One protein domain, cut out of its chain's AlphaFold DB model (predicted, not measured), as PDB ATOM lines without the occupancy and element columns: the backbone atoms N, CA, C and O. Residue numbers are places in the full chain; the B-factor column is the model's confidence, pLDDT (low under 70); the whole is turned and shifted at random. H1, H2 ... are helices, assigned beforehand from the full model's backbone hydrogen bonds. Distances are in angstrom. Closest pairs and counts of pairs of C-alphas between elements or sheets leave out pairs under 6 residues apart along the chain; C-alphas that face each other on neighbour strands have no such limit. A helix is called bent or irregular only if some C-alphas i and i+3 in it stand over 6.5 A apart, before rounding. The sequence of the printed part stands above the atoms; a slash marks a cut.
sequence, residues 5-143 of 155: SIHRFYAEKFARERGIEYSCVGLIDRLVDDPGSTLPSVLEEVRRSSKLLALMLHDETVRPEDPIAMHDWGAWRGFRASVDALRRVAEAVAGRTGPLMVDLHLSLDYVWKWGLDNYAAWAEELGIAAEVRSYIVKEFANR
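Overview. This is residues 5 to 143 of the 155 residues of an uncharacterized protein of Thermofilum sp (UniProt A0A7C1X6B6). The longest helix, H6, runs through the middle of one larger part of this all-helix domain, with H1, H2, H5 and H8 packed round it at mostly crossed angles and the short H7 near its last turns. Towards one end of the longest axis the helical hairpin of H3 and H4 is added, with H3 packed on H2 and H5, and from H4 a long stretch with no named element, residues 59 to 79, leads back to H5. The printed part has 139 residues, with eight named helices in the order H1 to H8 along the chain and no named strand; 101 residues are in the helices. It is compact, with a radius of gyration of the C-alphas of 14.7 A, and only just elongated in outline, spanning 48 by 31 by 23 A.

Arrangement. Start with H1, residues 5 to 18, and go on to H2, residues 22 to 33: the two form a helical hairpin, touching closest at the C-alphas of Ala 15 and Tyr 22, 6.1 A apart, at a steep tilt of 44 degrees, opposite ways. Next comes H3, residues 35 to 49, whose residues 38 to 39 alone touch residues 27 to 31 of H2; the closest C-alphas, of Leu 31 and Thr 38, are 5.6 A apart. H4, residues 51 to 58, makes a helical hairpin with H3 at a shallow tilt of 16 degrees, with the C-alphas of Arg 47 and Ala 54 closest at 5.0 A. Look then at H5, residues 80 to 94: it touches H3 at Val 46 and Ala 92, whose C-alphas are closest at 5.3 A, and H2 at Cys 24 and Ala 94, whose C-alphas are closest at 6.2 A. H6, residues 97 to 114, is the hub, touching five other helices. Its residues 97 to 102 alone touch residues 86 to 92 of H5, with the C-alphas of Ala 90 and Gly 98 closest at 4.2 A, at a steep tilt of 46 degrees, opposite ways. It touches H2 at a steep tilt of 53 degrees, the same way, with the C-alphas of Ile 28 and Gly 98 closest at 6.5 A, and it touches H1 with the C-alphas of His 7 and His 105 closest at 6.6 A. H7, residues 119 to 125, only just touches H6, with 3 pairs of C-alphas within 8 A, the closest being those of Val 111 and Tyr 119 at 7.0 A. H8, residues 130 to 141, touches H6 with the C-alphas of Leu 104 and Val 132 closest at 5.8 A, at a shallow tilt of 33 degrees, only just short of steep, the same way. Among the pairs that are apart are H3 and H6, and H4 and H8. In H1, H4, H5, H6, H7 and H8 every O i to N i+4 pair is within hydrogen-bond range; in H2 it is 5 of 8 and in H3 6 of 11.

Along the chain. Find C-alpha 5 at (125.440, 189.212, 176.161); from there H1 runs 19.9 A to C-alpha 18. H2 measures 17.6 A and H3 18.0 A from first to last C-alpha; both are irregular, with C-alphas 23 and 26 7.3 A apart and C-alphas 41 and 44 7.8 A apart. H4 has eight residues, and H5 runs 20.6 A. H6 begins at C-alpha 97, (129.319, 179.539, 159.622), and runs 25.6 A. After H7, seven residues, H8 runs 16.0 A to C-alpha 141 at (122.141, 202.806, 160.935).

Size, cuts and confidence. The two C-alphas farthest apart, those of Thr 61 and Asn 142, are 48.5 A apart. The printed part has no cut. The link from H4 to H5, 21 residues, is long, and the other links are tight. The mean pLDDT of the printed part is 82.5; look for values under 70 at residue 60, residues 63 to 79 and residues 142 to 143.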
ATOM      1  N   SER A   5     126.885 189.223 176.421       80.06
ATOM      2  CA  SER A   5     125.440 189.212 176.161       80.06
ATOM      3  C   SER A   5     125.036 189.955 174.882       80.06
ATOM      4  O   SER A   5     124.052 189.578 174.247       80.06
ATOM      5  N   ILE A   6     125.785 190.988 174.484       82.94
ATOM      6  CA  ILE A   6     125.545 191.743 173.253       82.94
ATOM      7  C   ILE A   6     126.027 190.950 172.037       82.94
ATOM      8  O   ILE A   6     125.270 190.841 171.072       82.94
ATOM      9  N   HIS A   7     127.230 190.366 172.094       84.56
ATOM     10  CA  HIS A   7     127.734 189.483 171.031       84.56
ATOM     11  C   HIS A   7     126.756 188.346 170.776       84.56
ATOM     12  O   HIS A   7     126.252 188.195 169.663       84.56
ATOM     13  N   ARG A   8     126.369 187.656 171.850       86.69
ATOM     14  CA  ARG A   8     125.377 186.589 171.814       86.69
ATOM     15  C   ARG A   8     124.067 187.040 171.168       86.69
ATOM     16  O   ARG A   8     123.571 186.373 170.268       86.69
ATOM     17  N   PHE A   9     123.509 188.179 171.583       89.88
ATOM     18  CA  PHE A   9     122.247 188.681 171.031       89.88
ATOM     19  C   PHE A   9     122.314 188.897 169.511       89.88
ATOM     20  O   PHE A   9     121.423 188.455 168.775       89.88
ATOM     21  N   TYR A  10     123.356 189.577 169.026       91.62
ATOM     22  CA  TYR A  10     123.499 189.853 167.595       91.62
ATOM     23  C   TYR A  10     123.858 188.597 166.803       91.62
ATOM     24  O   TYR A  10     123.349 188.422 165.699       91.62
ATOM     25  N   ALA A  11     124.648 187.688 167.369       90.12
ATOM     26  CA  ALA A  11     124.946 186.411 166.743       90.12
ATOM     27  C   ALA A  11     123.695 185.525 166.618       90.12
ATOM     28  O   ALA A  11     123.448 184.985 165.541       90.12
ATOM     29  N   GLU A  12     122.846 185.437 167.652       90.25
ATOM     30  CA  GLU A  12     121.568 184.697 167.597       90.25
ATOM     31  C   GLU A  12     120.658 185.276 166.518       90.25
ATOM     32  O   GLU A  12     120.064 184.553 165.709       90.25
ATOM     33  N   LYS A  13     120.561 186.607 166.481       92.56
ATOM     34  CA  LYS A  13     119.739 187.305 165.501       92.56
ATOM     35  C   LYS A  13     120.266 187.104 164.078       92.56
ATOM     36  O   LYS A  13     119.470 186.780 163.199       92.56
ATOM     37  N   PHE A  14     121.567 187.272 163.851       92.88
ATOM     38  CA  PHE A  14     122.188 187.064 162.544       92.88
ATOM     39  C   PHE A  14     122.029 185.616 162.077       92.88
ATOM     40  O   PHE A  14     121.591 185.385 160.950       92.88
ATOM     41  N   ALA A  15     122.289 184.639 162.951       90.38
ATOM     42  CA  ALA A  15     122.164 183.231 162.609       90.38
ATOM     43  C   ALA A  15     120.731 182.872 162.190       90.38
ATOM     44  O   ALA A  15     120.520 182.255 161.145       90.38
ATOM     45  N   ARG A  16     119.731 183.355 162.940       90.38
ATOM     46  CA  ARG A  16     118.313 183.174 162.602       90.38
ATOM     47  C   ARG A  16     117.940 183.817 161.265       90.38
ATOM     48  O   ARG A  16     117.226 183.200 160.483       90.38
ATOM     49  N   GLU A  17     118.411 185.033 160.986       91.75
ATOM     50  CA  GLU A  17     118.144 185.725 159.711       91.75
ATOM     51  C   GLU A  17     118.795 185.029 158.503       91.75
ATOM     52  O   GLU A  17     118.356 185.231 157.370       91.75
ATOM     53  N   ARG A  18     119.830 184.213 158.729       87.06
ATOM     54  CA  ARG A  18     120.600 183.532 157.679       87.06
ATOM     55  C   ARG A  18     120.371 182.023 157.600       87.06
ATOM     56  O   ARG A  18     120.959 181.383 156.735       87.06
ATOM     57  N   GLY A  19     119.528 181.455 158.465       85.94
ATOM     58  CA  GLY A  19     119.319 180.003 158.530       85.94
ATOM     59  C   GLY A  19     120.580 179.236 158.947       85.94
ATOM     60  O   GLY A  19     120.792 178.110 158.509       85.94
ATOM     61  N   ILE A  20     121.432 179.869 159.751       83.69
ATOM     62  CA  ILE A  20     122.689 179.315 160.250       83.69
ATOM     63  C   ILE A  20     122.429 178.577 161.567       83.69
ATOM     64  O   ILE A  20     121.714 179.071 162.440       83.69
ATOM     65  N   GLU A  21     123.052 177.412 161.733       79.06
ATOM     66  CA  GLU A  21     122.992 176.665 162.985       79.06
ATOM     67  C   GLU A  21     123.772 177.385 164.098       79.06
ATOM     68  O   GLU A  21     124.976 177.625 163.996       79.06
ATOM     69  N   TYR A  22     123.073 177.725 165.183       74.94
ATOM     70  CA  TYR A  22     123.616 178.541 166.272       74.94
ATOM     71  C   TYR A  22     124.555 177.777 167.230       74.94
ATOM     72  O   TYR A  22     125.227 178.380 168.065       74.94
ATOM     73  N   SER A  23     124.626 176.448 167.124       80.38
ATOM     74  CA  SER A  23     125.353 175.573 168.058       80.38
ATOM     75  C   SER A  23     126.851 175.893 168.170       80.38
ATOM     76  O   SER A  23     127.445 175.702 169.231       80.38
ATOM     77  N   CYS A  24     127.455 176.440 167.113       76.38
ATOM     78  CA  CYS A  24     128.881 176.761 167.062       76.38
ATOM     79  C   CYS A  24     129.248 178.168 167.568       76.38
ATOM     80  O   CYS A  24     130.422 178.423 167.828       76.38
ATOM     81  N   VAL A  25     128.283 179.077 167.759       79.69
ATOM     82  CA  VAL A  25     128.570 180.499 168.036       79.69
ATOM     83  C   VAL A  25     129.362 180.692 169.322       79.69
ATOM     84  O   VAL A  25     130.377 181.376 169.315       79.69
ATOM     85  N   GLY A  26     128.971 180.029 170.412       83.69
ATOM     86  CA  GLY A  26     129.679 180.159 171.690       83.69
ATOM     87  C   GLY A  26     131.098 179.571 171.684       83.69
ATOM     88  O   GLY A  26     131.900 179.884 172.561       83.69
ATOM     89  N   LEU A  27     131.420 178.695 170.729       86.25
ATOM     90  CA  LEU A  27     132.788 178.229 170.509       86.25
ATOM     91  C   LEU A  27     133.582 179.251 169.692       86.25
ATOM     92  O   LEU A  27     134.714 179.550 170.058       86.25
ATOM     93  N   ILE A  28     132.983 179.819 168.641       85.38
ATOM     94  CA  ILE A  28     133.639 180.855 167.838       85.38
ATOM     95  C   ILE A  28     133.897 182.121 168.657       85.38
ATOM     96  O   ILE A  28     135.010 182.626 168.613       85.38
ATOM     97  N   ASP A  29     132.937 182.587 169.456       83.38
ATOM     98  CA  ASP A  29     133.143 183.748 170.331       83.38
ATOM     99  C   ASP A  29     134.317 183.519 171.289       83.38
ATOM    100  O   ASP A  29     135.168 184.384 171.424       83.38
ATOM    101  N   ARG A  30     134.449 182.321 171.876       84.25
ATOM    102  CA  ARG A  30     135.605 181.990 172.728       84.25
ATOM    103  C   ARG A  30     136.919 181.887 171.955       84.25
ATOM    104  O   ARG A  30     137.950 182.270 172.488       84.25
ATOM    105  N   LEU A  31     136.898 181.399 170.713       83.00
ATOM    106  CA  LEU A  31     138.079 181.413 169.839       83.00
ATOM    107  C   LEU A  31     138.533 182.840 169.511       83.00
ATOM    108  O   LEU A  31     139.727 183.065 169.327       83.00
ATOM    109  N   VAL A  32     137.592 183.781 169.416       79.00
ATOM    110  CA  VAL A  32     137.883 185.197 169.182       79.00
ATOM    111  C   VAL A  32     138.353 185.870 170.479       79.00
ATOM    112  O   VAL A  32     139.398 186.506 170.465       79.00
ATOM    113  N   ASP A  33     137.648 185.687 171.597       79.00
ATOM    114  CA  ASP A  33     137.933 186.361 172.875       79.00
ATOM    115  C   ASP A  33     139.198 185.816 173.563       79.00
ATOM    116  O   ASP A  33     140.089 186.571 173.958       79.00
ATOM    117  N   ASP A  34     139.302 184.489 173.677       79.06
ATOM    118  CA  ASP A  34     140.376 183.780 174.379       79.06
ATOM    119  C   ASP A  34     140.851 182.552 173.575       79.06
ATOM    120  O   ASP A  34     140.579 181.387 173.912       79.06
ATOM    121  N   PRO A  35     141.586 182.784 172.472       75.31
ATOM    122  CA  PRO A  35     142.118 181.703 171.655       75.31
ATOM    123  C   PRO A  35     143.095 180.813 172.424       75.31
ATOM    124  O   PRO A  35     143.172 179.621 172.135       75.31
ATOM    125  N   GLY A  36     143.835 181.354 173.397       75.56
ATOM    126  CA  GLY A  36     144.848 180.602 174.138       75.56
ATOM    127  C   GLY A  36     144.250 179.411 174.883       75.56
ATOM    128  O   GLY A  36     144.772 178.299 174.788       75.56
ATOM    129  N   SER A  37     143.120 179.617 175.563       80.12
ATOM    130  CA  SER A  37     142.415 178.532 176.251       80.12
ATOM    131  C   SER A  37     141.570 177.666 175.310       80.12
ATOM    132  O   SER A  37     141.366 176.481 175.580       80.12
ATOM    133  N   THR A  38     141.098 178.228 174.193       84.38
ATOM    134  CA  THR A  38     140.124 177.554 173.321       84.38
ATOM    135  C   THR A  38     140.776 176.692 172.235       84.38
ATOM    136  O   THR A  38     140.267 175.611 171.928       84.38
ATOM    137  N   LEU A  39     141.916 177.107 171.675       83.81
ATOM    138  CA  LEU A  39     142.603 176.411 170.576       83.81
ATOM    139  C   LEU A  39     142.920 174.928 170.853       83.81
ATOM    140  O   LEU A  39     142.689 174.117 169.952       83.81
ATOM    141  N   PRO A  40     143.371 174.516 172.058       86.62
ATOM    142  CA  PRO A  40     143.596 173.101 172.353       86.62
ATOM    143  C   PRO A  40     142.344 172.232 172.172       86.62
ATOM    144  O   PRO A  40     142.453 171.077 171.768       86.62
ATOM    145  N   SER A  41     141.153 172.787 172.429       88.19
ATOM    146  CA  SER A  41     139.884 172.050 172.353       88.19
ATOM    147  C   SER A  41     139.382 171.792 170.931       88.19
ATOM    148  O   SER A  41     138.511 170.948 170.752       88.19
ATOM    149  N   VAL A  42     139.933 172.494 169.934       88.44
ATOM    150  CA  VAL A  42     139.550 172.374 168.514       88.44
ATOM    151  C   VAL A  42     140.682 171.838 167.638       88.44
ATOM    152  O   VAL A  42     140.565 171.795 166.413       88.44
ATOM    153  N   LEU A  43     141.813 171.461 168.241       87.12
ATOM    154  CA  LEU A  43     143.027 171.113 167.508       87.12
ATOM    155  C   LEU A  43     142.826 169.904 166.588       87.12
ATOM    156  O   LEU A  43     143.373 169.884 165.487       87.12
ATOM    157  N   GLU A  44     142.039 168.912 167.003       89.31
ATOM    158  CA  GLU A  44     141.794 167.714 166.195       89.31
ATOM    159  C   GLU A  44     140.873 167.994 165.003       89.31
ATOM    160  O   GLU A  44     141.136 167.525 163.893       89.31
ATOM    161  N   GLU A  45     139.842 168.816 165.185       89.56
ATOM    162  CA  GLU A  45     138.989 169.325 164.110       89.56
ATOM    163  C   GLU A  45     139.820 170.120 163.098       89.56
ATOM    164  O   GLU A  45     139.762 169.862 161.890       89.56
ATOM    165  N   VAL A  46     140.682 171.018 163.586       88.50
ATOM    166  CA  VAL A  46     141.604 171.777 162.736       88.50
ATOM    167  C   VAL A  46     142.585 170.849 162.025       88.50
ATOM    168  O   VAL A  46     142.780 171.002 160.824       88.50
ATOM    169  N   ARG A  47     143.153 169.839 162.698       90.12
ATOM    170  CA  ARG A  47     144.093 168.866 162.109       90.12
ATOM    171  C   ARG A  47     143.458 168.060 160.979       90.12
ATOM    172  O   ARG A  47     144.129 167.790 159.980       90.12
ATOM    173  N   ARG A  48     142.186 167.675 161.123       90.06
ATOM    174  CA  ARG A  48     141.421 166.962 160.084       90.06
ATOM    175  C   ARG A  48     141.208 167.819 158.840       90.06
ATOM    176  O   ARG A  48     141.260 167.284 157.738       90.06
ATOM    177  N   SER A  49     141.001 169.124 159.018       89.62
ATOM    178  CA  SER A  49     140.802 170.077 157.919       89.62
ATOM    179  C   SER A  49     142.124 170.537 157.285       89.62
ATOM    180  O   SER A  49     142.279 170.544 156.065       89.62
ATOM    181  N   SER A  50     143.117 170.883 158.107       86.75
ATOM    182  CA  SER A  50     144.414 171.414 157.693       86.75
ATOM    183  C   SER A  50     145.516 171.039 158.686       86.75
ATOM    184  O   SER A  50     145.682 171.641 159.749       86.75
ATOM    185  N   LYS A  51     146.342 170.061 158.296       86.31
ATOM    186  CA  LYS A  51     147.504 169.617 159.083       86.31
ATOM    187  C   LYS A  51     148.528 170.733 159.302       86.31
ATOM    188  O   LYS A  51     149.108 170.806 160.378       86.31
ATOM    189  N   LEU A  52     148.739 171.587 158.297       83.62
ATOM    190  CA  LEU A  52     149.670 172.713 158.387       83.62
ATOM    191  C   LEU A  52     149.177 173.751 159.401       83.62
ATOM    192  O   LEU A  52     149.946 174.169 160.255       83.62
ATOM    193  N   LEU A  53     147.889 174.108 159.353       82.12
ATOM    194  CA  LEU A  53     147.307 175.052 160.306       82.12
ATOM    195  C   LEU A  53     147.371 174.503 161.737       82.12
ATOM    196  O   LEU A  53     147.779 175.216 162.644       82.12
ATOM    197  N   ALA A  54     147.044 173.224 161.932       83.44
ATOM    198  CA  ALA A  54     147.169 172.578 163.238       83.44
ATOM    199  C   ALA A  54     148.615 172.578 163.760       83.44
ATOM    200  O   ALA A  54     148.834 172.833 164.943       83.44
ATOM    201  N   LEU A  55     149.597 172.336 162.884       81.56
ATOM    202  CA  LEU A  55     151.013 172.386 163.248       81.56
ATOM    203  C   LEU A  55     151.418 173.801 163.687       81.56
ATOM    204  O   LEU A  55     151.974 173.959 164.764       81.56
ATOM    205  N   MET A  56     151.058 174.826 162.910       78.25
ATOM    206  CA  MET A  56     151.371 176.225 163.229       78.25
ATOM    207  C   MET A  56     150.700 176.727 164.523       78.25
ATOM    208  O   MET A  56     151.206 177.636 165.180       78.25
ATOM    209  N   LEU A  57     149.548 176.159 164.893       76.75
ATOM    210  CA  LEU A  57     148.842 176.501 166.132       76.75
ATOM    211  C   LEU A  57     149.468 175.850 167.370       76.75
ATOM    212  O   LEU A  57     149.446 176.465 168.437       76.75
ATOM    213  N   HIS A  58     149.988 174.627 167.226       74.06
ATOM    214  CA  HIS A  58     150.437 173.783 168.333       74.06
ATOM    215  C   HIS A  58     151.948 173.835 168.590       74.06
ATOM    216  O   HIS A  58     152.362 173.710 169.740       74.06
ATOM    217  N   ASP A  59     152.758 173.999 167.546       75.62
ATOM    218  CA  ASP A  59     154.215 173.958 167.632       75.62
ATOM    219  C   ASP A  59     154.796 175.375 167.533       75.62
ATOM    220  O   ASP A  59     154.771 176.025 166.486       75.62
ATOM    221  N   GLU A  60     155.322 175.858 168.660       68.62
ATOM    222  CA  GLU A  60     155.912 177.193 168.787       68.62
ATOM    223  C   GLU A  60     157.146 177.385 167.896       68.62
ATOM    224  O   GLU A  60     157.457 178.516 167.533       68.62
ATOM    225  N   THR A  61     157.819 176.303 167.484       74.50
ATOM    226  CA  THR A  61     159.022 176.373 166.637       74.50
ATOM    227  C   THR A  61     158.715 176.703 165.177       74.50
ATOM    228  O   THR A  61     159.599 177.151 164.448       74.50
ATOM    229  N   VAL A  62     157.463 176.506 164.751       71.44
ATOM    230  CA  VAL A  62     156.981 176.821 163.397       71.44
ATOM    231  C   VAL A  62     155.908 177.910 163.395       71.44
ATOM    232  O   VAL A  62     155.311 178.194 162.351       71.44
ATOM    233  N   ARG A  63     155.628 178.511 164.558       68.75
ATOM    234  CA  ARG A  63     154.693 179.626 164.660       68.75
ATOM    235  C   ARG A  63     155.315 180.850 163.963       68.75
ATOM    236  O   ARG A  63     156.486 181.144 164.194       68.75
ATOM    237  N   PRO A  64     154.564 181.556 163.100       65.75
ATOM    238  CA  PRO A  64     155.039 182.805 162.519       65.75
ATOM    239  C   PRO A  64     155.350 183.835 163.612       65.75
ATOM    240  O   PRO A  64     154.755 183.800 164.690       65.75
ATOM    241  N   GLU A  65     156.272 184.756 163.316       64.56
ATOM    242  CA  GLU A  65     156.627 185.865 164.218       64.56
ATOM    243  C   GLU A  65     155.398 186.716 164.570       64.56
ATOM    244  O   GLU A  65     155.241 187.137 165.716       64.56
ATOM    245  N   ASP A  66     154.486 186.885 163.608       61.66
ATOM    246  CA  ASP A  66     153.153 187.419 163.861       61.66
ATOM    247  C   ASP A  66     152.242 186.328 164.448       61.66
ATOM    248  O   ASP A  66     152.031 185.286 163.817       61.66
ATOM    249  N   PRO A  67     151.644 186.542 165.630       58.12
ATOM    250  CA  PRO A  67     150.841 185.524 166.287       58.12
ATOM    251  C   PRO A  67     149.582 185.196 165.481       58.12
ATOM    252  O   PRO A  67     148.818 186.071 165.072       58.12
ATOM    253  N   ILE A  68     149.330 183.897 165.315       60.75
ATOM    254  CA  ILE A  68     148.126 183.373 164.656       60.75
ATOM    255  C   ILE A  68     146.868 183.678 165.467       60.75
ATOM    256  O   ILE A  68     145.792 183.751 164.885       60.75
ATOM    257  N   ALA A  69     146.997 183.850 166.787       57.12
ATOM    258  CA  ALA A  69     145.908 184.247 167.665       57.12
ATOM    259  C   ALA A  69     146.411 184.960 168.933       57.12
ATOM    260  O   ALA A  69     147.451 184.581 169.472       57.12
ATOM    261  N   MET A  70     145.672 185.961 169.425       57.75
ATOM    262  CA  MET A  70     145.966 186.695 170.670       57.75
ATOM    263  C   MET A  70     144.695 186.873 171.511       57.75
ATOM    264  O   MET A  70     143.619 186.984 170.952       57.75
ATOM    265  N   HIS A  71     144.792 186.899 172.843       48.75
ATOM    266  CA  HIS A  71     143.653 187.245 173.712       48.75
ATOM    267  C   HIS A  71     143.224 188.688 173.463       48.75
ATOM    268  O   HIS A  71     144.113 189.534 173.370       48.75
ATOM    269  N   ASP A  72     141.913 188.964 173.390       53.69
ATOM    270  CA  ASP A  72     141.376 190.265 172.968       53.69
ATOM    271  C   ASP A  72     142.172 190.784 171.766       53.69
ATOM    272  O   ASP A  72     143.038 191.637 171.940       53.69
ATOM    273  N   TRP A  73     141.917 190.291 170.549       52.78
ATOM    274  CA  TRP A  73     142.653 190.616 169.305       52.78
ATOM    275  C   TRP A  73     142.758 192.123 168.950       52.78
ATOM    276  O   TRP A  73     143.169 192.499 167.854       52.78
ATOM    277  N   GLY A  74     142.388 193.026 169.854       39.75
ATOM    278  CA  GLY A  74     143.402 193.963 170.326       39.75
ATOM    279  C   GLY A  74     143.859 194.953 169.282       39.75
ATOM    280  O   GLY A  74     145.045 195.090 169.017       39.75
ATOM    281  N   ALA A  75     142.897 195.701 168.747       40.84
ATOM    282  CA  ALA A  75     143.134 196.982 168.092       40.84
ATOM    283  C   ALA A  75     143.778 196.935 166.690       40.84
ATOM    284  O   ALA A  75     144.678 197.707 166.390       40.84
ATOM    285  N   TRP A  76     143.206 196.131 165.788       49.34
ATOM    286  CA  TRP A  76     142.815 196.527 164.417       49.34
ATOM    287  C   TRP A  76     143.765 197.387 163.556       49.34
ATOM    288  O   TRP A  76     143.295 198.184 162.745       49.34
ATOM    289  N   ARG A  77     145.084 197.217 163.665       43.25
ATOM    290  CA  ARG A  77     146.059 197.702 162.676       43.25
ATOM    291  C   ARG A  77     147.170 196.668 162.515       43.25
ATOM    292  O   ARG A  77     147.883 196.404 163.471       43.25
ATOM    293  N   GLY A  78     147.313 196.110 161.310       53.91
ATOM    294  CA  GLY A  78     148.505 195.347 160.905       53.91
ATOM    295  C   GLY A  78     148.374 193.825 160.756       53.91
ATOM    296  O   GLY A  78     149.273 193.229 160.183       53.91
ATOM    297  N   PHE A  79     147.274 193.181 161.172       66.94
ATOM    298  CA  PHE A  79     147.248 191.713 161.370       66.94
ATOM    299  C   PHE A  79     146.247 190.938 160.494       66.94
ATOM    300  O   PHE A  79     145.564 190.025 160.964       66.94
ATOM    301  N   ARG A  80     146.141 191.269 159.199       75.19
ATOM    302  CA  ARG A  80     145.247 190.552 158.262       75.19
ATOM    303  C   ARG A  80     145.504 189.038 158.247       75.19
ATOM    304  O   ARG A  80     144.554 188.265 158.233       75.19
ATOM    305  N   ALA A  81     146.772 188.628 158.312       76.31
ATOM    306  CA  ALA A  81     147.166 187.219 158.322       76.31
ATOM    307  C   ALA A  81     146.595 186.454 159.526       76.31
ATOM    308  O   ALA A  81     146.082 185.348 159.365       76.31
ATOM    309  N   SER A  82     146.623 187.058 160.715       75.62
ATOM    310  CA  SER A  82     146.053 186.458 161.919       75.62
ATOM    311  C   SER A  82     144.539 186.297 161.762       75.62
ATOM    312  O   SER A  82     143.996 185.231 162.036       75.62
ATOM    313  N   VAL A  83     143.837 187.329 161.276       80.94
ATOM    314  CA  VAL A  83     142.373 187.272 161.102       80.94
ATOM    315  C   VAL A  83     141.985 186.212 160.075       80.94
ATOM    316  O   VAL A  83     141.036 185.457 160.284       80.94
ATOM    317  N   ASP A  84     142.753 186.093 158.994       84.94
ATOM    318  CA  ASP A  84     142.561 185.034 158.009       84.94
ATOM    319  C   ASP A  84     142.798 183.648 158.619       84.94
ATOM    320  O   ASP A  84     142.024 182.724 158.368       84.94
ATOM    321  N   ALA A  85     143.801 183.491 159.484       82.25
ATOM    322  CA  ALA A  85     144.026 182.236 160.185       82.25
ATOM    323  C   ALA A  85     142.890 181.898 161.168       82.25
ATOM    324  O   ALA A  85     142.441 180.751 161.197       82.25
ATOM    325  N   LEU A  86     142.344 182.881 161.891       85.00
ATOM    326  CA  LEU A  86     141.161 182.698 162.737       85.00
ATOM    327  C   LEU A  86     139.941 182.269 161.924       85.00
ATOM    328  O   LEU A  86     139.251 181.327 162.309       85.00
ATOM    329  N   ARG A  87     139.703 182.898 160.767       89.19
ATOM    330  CA  ARG A  87     138.647 182.473 159.837       89.19
ATOM    331  C   ARG A  87     138.847 181.021 159.415       89.19
ATOM    332  O   ARG A  87     137.882 180.268 159.412       89.19
ATOM    333  N   ARG A  88     140.080 180.594 159.120       89.56
ATOM    334  CA  ARG A  88     140.383 179.195 158.762       89.56
ATOM    335  C   ARG A  88     140.171 178.216 159.913       89.56
ATOM    336  O   ARG A  88     139.657 177.125 159.683       89.56
ATOM    337  N   VAL A  89     140.528 178.593 161.139       88.19
ATOM    338  CA  VAL A  89     140.235 177.788 162.336       88.19
ATOM    339  C   VAL A  89     138.726 177.661 162.523       88.19
ATOM    340  O   VAL A  89     138.211 176.555 162.666       88.19
ATOM    341  N   ALA A  90     138.002 178.775 162.447       89.69
ATOM    342  CA  ALA A  90     136.552 178.790 162.563       89.69
ATOM    343  C   ALA A  90     135.881 177.977 161.440       89.69
ATOM    344  O   ALA A  90     134.921 177.251 161.694       89.69
ATOM    345  N   GLU A  91     136.409 178.041 160.215       92.94
ATOM    346  CA  GLU A  91     135.958 177.239 159.073       92.94
ATOM    347  C   GLU A  91     136.151 175.740 159.315       92.94
ATOM    348  O   GLU A  91     135.248 174.952 159.040       92.94
ATOM    349  N   ALA A  92     137.288 175.334 159.880       90.56
ATOM    350  CA  ALA A  92     137.539 173.933 160.203       90.56
ATOM    351  C   ALA A  92     136.559 173.378 161.249       90.56
ATOM    352  O   ALA A  92     136.216 172.198 161.206       90.56
ATOM    353  N   VAL A  93     136.101 174.226 162.169       89.25
ATOM    354  CA  VAL A  93     135.234 173.839 163.288       89.25
ATOM    355  C   VAL A  93     133.749 173.900 162.926       89.25
ATOM    356  O   VAL A  93     132.969 173.059 163.364       89.25
ATOM    357  N   ALA A  94     133.342 174.895 162.141       89.88
ATOM    358  CA  ALA A  94     131.935 175.230 161.919       89.88
ATOM    359  C   ALA A  94     131.570 175.415 160.436       89.88
ATOM    360  O   ALA A  94     130.510 175.955 160.108       89.88
ATOM    361  N   GLY A  95     132.449 175.003 159.519       90.56
ATOM    362  CA  GLY A  95     132.268 175.204 158.085       90.56
ATOM    363  C   GLY A  95     132.080 176.682 157.744       90.56
ATOM    364  O   GLY A  95     132.658 177.569 158.370       90.56
ATOM    365  N   ARG A  96     131.204 176.973 156.777       90.25
ATOM    366  CA  ARG A  96     130.938 178.350 156.329       90.25
ATOM    367  C   ARG A  96     130.446 179.278 157.451       90.25
ATOM    368  O   ARG A  96     130.656 180.486 157.368       90.25
ATOM    369  N   THR A  97     129.814 178.741 158.493       91.00
ATOM    370  CA  THR A  97     129.319 179.539 159.622       91.00
ATOM    371  C   THR A  97     130.451 180.177 160.418       91.00
ATOM    372  O   THR A  97     130.323 181.325 160.839       91.00
ATOM    373  N   GLY A  98     131.560 179.461 160.607       92.12
ATOM    374  CA  GLY A  98     132.665 179.909 161.451       92.12
ATOM    375  C   GLY A  98     133.218 181.281 161.055       92.12
ATOM    376  O   GLY A  98     133.160 182.204 161.869       92.12
ATOM    377  N   PRO A  99     133.683 181.464 159.806       92.44
ATOM    378  CA  PRO A  99     134.180 182.750 159.321       92.44
ATOM    379  C   PRO A  99     133.166 183.891 159.453       92.44
ATOM    380  O   PRO A  99     133.554 185.014 159.755       92.44
ATOM    381  N   LEU A 100     131.870 183.614 159.268       94.06
ATOM    382  CA  LEU A 100     130.823 184.630 159.401       94.06
ATOM    383  C   LEU A 100     130.635 185.088 160.848       94.06
ATOM    384  O   LEU A 100     130.392 186.270 161.079       94.06
ATOM    385  N   MET A 101     130.748 184.173 161.814       92.50
ATOM    386  CA  MET A 101     130.682 184.523 163.234       92.50
ATOM    387  C   MET A 101     131.912 185.314 163.672       92.50
ATOM    388  O   MET A 101     131.761 186.288 164.404       92.50
ATOM    389  N   VAL A 102     133.099 184.959 163.164       90.50
ATOM    390  CA  VAL A 102     134.316 185.763 163.352       90.50
ATOM    391  C   VAL A 102     134.068 187.175 162.828       90.50
ATOM    392  O   VAL A 102     134.074 188.125 163.599       90.50
ATOM    393  N   ASP A 103     133.744 187.324 161.547       92.56
ATOM    394  CA  ASP A 103     133.513 188.626 160.917       92.56
ATOM    395  C   ASP A 103     132.450 189.471 161.640       92.56
ATOM    396  O   ASP A 103     132.591 190.696 161.757       92.56
ATOM    397  N   LEU A 104     131.384 188.828 162.129       93.19
ATOM    398  CA  LEU A 104     130.344 189.477 162.917       93.19
ATOM    399  C   LEU A 104     130.900 189.995 164.241       93.19
ATOM    400  O   LEU A 104     130.681 191.161 164.563       93.19
ATOM    401  N   HIS A 105     131.635 189.164 164.973       90.38
ATOM    402  CA  HIS A 105     132.239 189.531 166.246       90.38
ATOM    403  C   HIS A 105     133.153 190.754 166.096       90.38
ATOM    404  O   HIS A 105     132.970 191.760 166.781       90.38
ATOM    405  N   LEU A 106     134.070 190.716 165.125       88.56
ATOM    406  CA  LEU A 106     135.012 191.809 164.863       88.56
ATOM    407  C   LEU A 106     134.280 193.096 164.460       88.56
ATOM    408  O   LEU A 106     134.653 194.199 164.863       88.56
ATOM    409  N   SER A 107     133.206 192.958 163.680       91.00
ATOM    410  CA  SER A 107     132.377 194.097 163.294       91.00
ATOM    411  C   SER A 107     131.638 194.708 164.482       91.00
ATOM    412  O   SER A 107     131.562 195.931 164.565       91.00
ATOM    413  N   LEU A 108     131.105 193.884 165.391       90.44
ATOM    414  CA  LEU A 108     130.437 194.343 166.611       90.44
ATOM    415  C   LEU A 108     131.408 195.111 167.504       90.44
ATOM    416  O   LEU A 108     131.070 196.201 167.960       90.44
ATOM    417  N   ASP A 109     132.626 194.607 167.673       86.69
ATOM    418  CA  ASP A 109     133.689 195.298 168.399       86.69
ATOM    419  C   ASP A 109     134.011 196.670 167.819       86.69
ATOM    420  O   ASP A 109     134.113 197.660 168.557       86.69
ATOM    421  N   TYR A 110     134.145 196.739 166.491       87.06
ATOM    422  CA  TYR A 110     134.400 197.993 165.800       87.06
ATOM    423  C   TYR A 110     133.273 198.991 166.051       87.06
ATOM    424  O   TYR A 110     133.522 200.084 166.565       87.06
ATOM    425  N   VAL A 111     132.029 198.623 165.727       89.00
ATOM    426  CA  VAL A 111     130.905 199.569 165.789       89.00
ATOM    427  C   VAL A 111     130.531 199.947 167.213       89.00
ATOM    428  O   VAL A 111     130.036 201.046 167.446       89.00
ATOM    429  N   TRP A 112     130.809 199.085 168.188       85.19
ATOM    430  CA  TRP A 112     130.613 199.415 169.594       85.19
ATOM    431  C   TRP A 112     131.624 200.437 170.104       85.19
ATOM    432  O   TRP A 112     131.304 201.241 170.977       85.19
ATOM    433  N   LYS A 113     132.851 200.411 169.571       83.19
ATOM    434  CA  LYS A 113     133.916 201.338 169.957       83.19
ATOM    435  C   LYS A 113     133.867 202.654 169.179       83.19
ATOM    436  O   LYS A 113     134.131 203.702 169.761       83.19
ATOM    437  N   TRP A 114     133.554 202.598 167.889       83.31
ATOM    438  CA  TRP A 114     133.719 203.719 166.956       83.31
ATOM    439  C   TRP A 114     132.426 204.157 166.263       83.31
ATOM    440  O   TRP A 114     132.427 205.150 165.544       83.31
ATOM    441  N   GLY A 115     131.314 203.454 166.481       85.69
ATOM    442  CA  GLY A 115     130.093 203.671 165.711       85.69
ATOM    443  C   GLY A 115     130.228 203.191 164.263       85.69
ATOM    444  O   GLY A 115     131.088 202.379 163.929       85.69
ATOM    445  N   LEU A 116     129.345 203.679 163.389       90.69
ATOM    446  CA  LEU A 116     129.381 203.344 161.959       90.69
ATOM    447  C   LEU A 116     130.381 204.183 161.156       90.69
ATOM    448  O   LEU A 116     130.616 203.888 159.981       90.69
ATOM    449  N   ASP A 117     130.973 205.204 161.768       87.44
ATOM    450  CA  ASP A 117     131.946 206.066 161.112       87.44
ATOM    451  C   ASP A 117     133.147 205.229 160.662       87.44
ATOM    452  O   ASP A 117     133.729 204.481 161.440       87.44
ATOM    453  N   ASN A 118     133.511 205.337 159.383       88.75
ATOM    454  CA  ASN A 118     134.603 204.585 158.750       88.75
ATOM    455  C   ASN A 118     134.470 203.044 158.765       88.75
ATOM    456  O   ASN A 118     135.363 202.369 158.251       88.75
ATOM    457  N   TYR A 119     133.351 202.478 159.245       91.44
ATOM    458  CA  TYR A 119     133.141 201.023 159.283       91.44
ATOM    459  C   TYR A 119     133.265 200.388 157.896       91.44
ATOM    460  O   TYR A 119     133.909 199.357 157.755       91.44
ATOM    461  N   ALA A 120     132.687 201.004 156.859       92.50
ATOM    462  CA  ALA A 120     132.708 200.443 155.508       92.50
ATOM    463  C   ALA A 120     134.136 200.287 154.956       92.50
ATOM    464  O   ALA A 120     134.472 199.218 154.448       92.50
ATOM    465  N   ALA A 121     134.970 201.321 155.112       91.25
ATOM    466  CA  ALA A 121     136.363 201.304 154.670       91.25
ATOM    467  C   ALA A 121     137.191 200.290 155.472       91.25
ATOM    468  O   ALA A 121     137.892 199.471 154.886       91.25
ATOM    469  N   TRP A 122     137.039 200.279 156.801       91.12
ATOM    470  CA  TRP A 122     137.699 199.303 157.672       91.12
ATOM    471  C   TRP A 122     137.297 197.858 157.335       91.12
ATOM    472  O   TRP A 122     138.142 196.972 157.229       91.12
ATOM    473  N   ALA A 123     136.002 197.618 157.125       91.62
ATOM    474  CA  ALA A 123     135.469 196.297 156.832       91.62
ATOM    475  C   ALA A 123     135.920 195.795 155.454       91.62
ATOM    476  O   ALA A 123     136.116 194.596 155.272       91.62
ATOM    477  N   GLU A 124     136.085 196.691 154.478       91.50
ATOM    478  CA  GLU A 124     136.655 196.359 153.173       91.50
ATOM    479  C   GLU A 124     138.152 196.041 153.261       91.50
ATOM    480  O   GLU A 124     138.574 195.004 152.749       91.50
ATOM    481  N   GLU A 125     138.930 196.859 153.973       88.94
ATOM    482  CA  GLU A 125     140.364 196.631 154.200       88.94
ATOM    483  C   GLU A 125     140.628 195.271 154.868       88.94
ATOM    484  O   GLU A 125     141.528 194.526 154.469       88.94
ATOM    485  N   LEU A 126     139.793 194.913 155.844       86.75
ATOM    486  CA  LEU A 126     139.886 193.661 156.590       86.75
ATOM    487  C   LEU A 126     139.237 192.458 155.873       86.75
ATOM    488  O   LEU A 126     139.362 191.312 156.319       86.75
ATOM    489  N   GLY A 127     138.527 192.693 154.766       91.25
ATOM    490  CA  GLY A 127     137.848 191.650 153.996       91.25
ATOM    491  C   GLY A 127     136.649 191.015 154.708       91.25
ATOM    492  O   GLY A 127     136.405 189.826 154.532       91.25
ATOM    493  N   ILE A 128     135.910 191.780 155.516       92.94
ATOM    494  CA  ILE A 128     134.677 191.323 156.177       92.94
ATOM    495  C   ILE A 128     133.631 190.931 155.127       92.94
ATOM    496  O   ILE A 128     133.342 191.688 154.189       92.94
ATOM    497  N   ALA A 129     133.003 189.769 155.317       95.56
ATOM    498  CA  ALA A 129     131.980 189.244 154.427       95.56
ATOM    499  C   ALA A 129     130.856 190.261 154.166       95.56
ATOM    500  O   ALA A 129     130.301 190.881 155.078       95.56
ATOM    501  N   ALA A 130     130.462 190.409 152.897       95.75
ATOM    502  CA  ALA A 130     129.432 191.368 152.485       95.75
ATOM    503  C   ALA A 130     128.098 191.182 153.230       95.75
ATOM    504  O   ALA A 130     127.417 192.161 153.543       95.75
ATOM    505  N   GLU A 131     127.738 189.938 153.549       95.56
ATOM    506  CA  GLU A 131     126.525 189.613 154.301       95.56
ATOM    507  C   GLU A 131     126.556 190.090 155.760       95.56
ATOM    508  O   GLU A 131     125.514 190.513 156.272       95.56
ATOM    509  N   VAL A 132     127.735 190.095 156.389       96.00
ATOM    510  CA  VAL A 132     127.962 190.652 157.729       96.00
ATOM    511  C   VAL A 132     127.957 192.176 157.675       96.00
ATOM    512  O   VAL A 132     127.238 192.805 158.449       96.00
ATOM    513  N   ARG A 133     128.655 192.787 156.703       95.75
ATOM    514  CA  ARG A 133     128.646 194.253 156.516       95.75
ATOM    515  C   ARG A 133     127.226 194.791 156.357       95.75
ATOM    516  O   ARG A 133     126.843 195.762 157.006       95.75
ATOM    517  N   SER A 134     126.427 194.117 155.530       95.06
ATOM    518  CA  SER A 134     125.029 194.482 155.280       95.06
ATOM    519  C   SER A 134     124.176 194.381 156.545       95.06
ATOM    520  O   SER A 134     123.331 195.240 156.795       95.06
ATOM    521  N   TYR A 135     124.405 193.343 157.353       95.69
ATOM    522  CA  TYR A 135     123.731 193.165 158.634       95.69
ATOM    523  C   TYR A 135     124.087 194.281 159.624       95.69
ATOM    524  O   TYR A 135     123.191 194.903 160.187       95.69
ATOM    525  N   ILE A 136     125.372 194.598 159.781       94.94
ATOM    526  CA  ILE A 136     125.842 195.633 160.711       94.94
ATOM    527  C   ILE A 136     125.294 197.010 160.335       94.94
ATOM    528  O   ILE A 136     124.753 197.710 161.189       94.94
ATOM    529  N   VAL A 137     125.349 197.382 159.053       93.75
ATOM    530  CA  VAL A 137     124.773 198.652 158.589       93.75
ATOM    531  C   VAL A 137     123.272 198.701 158.880       93.75
ATOM    532  O   VAL A 137     122.803 199.680 159.453       93.75
ATOM    533  N   LYS A 138     122.517 197.636 158.574       92.81
ATOM    534  CA  LYS A 138     121.076 197.549 158.877       92.81
ATOM    535  C   LYS A 138     120.785 197.729 160.374       92.81
ATOM    536  O   LYS A 138     119.865 198.462 160.732       92.81
ATOM    537  N   GLU A 139     121.546 197.066 161.242       91.94
ATOM    538  CA  GLU A 139     121.299 197.057 162.688       91.94
ATOM    539  C   GLU A 139     121.687 198.367 163.386       91.94
ATOM    540  O   GLU A 139     121.020 198.780 164.340       91.94
ATOM    541  N   PHE A 140     122.737 199.040 162.910       88.94
ATOM    542  CA  PHE A 140     123.302 200.211 163.584       88.94
ATOM    543  C   PHE A 140     122.972 201.547 162.894       88.94
ATOM    544  O   PHE A 140     123.049 202.584 163.556       88.94
ATOM    545  N   ALA A 141     122.509 201.563 161.635       82.88
ATOM    546  CA  ALA A 141     122.141 202.806 160.935       82.88
ATOM    547  C   ALA A 141     120.989 203.549 161.629       82.88
ATOM    548  O   ALA A 141     121.016 204.770 161.753       82.88
ATOM    549  N   ASN A 142     120.020 202.808 162.173       65.00
ATOM    550  CA  ASN A 142     118.885 203.376 162.909       65.00
ATOM    551  C   ASN A 142     119.210 203.725 164.369       65.00
ATOM    552  O   ASN A 142     118.379 204.315 165.053       65.00
ATOM    553  N   ARG A 143     120.397 203.347 164.863       60.09
ATOM    554  CA  ARG A 143     120.848 203.633 166.233       60.09
ATOM    555  C   ARG A 143     121.800 204.825 166.310       60.09
ATOM    556  O   ARG A 143     121.923 205.414 167.376       60.09
TER     557      ARG A 143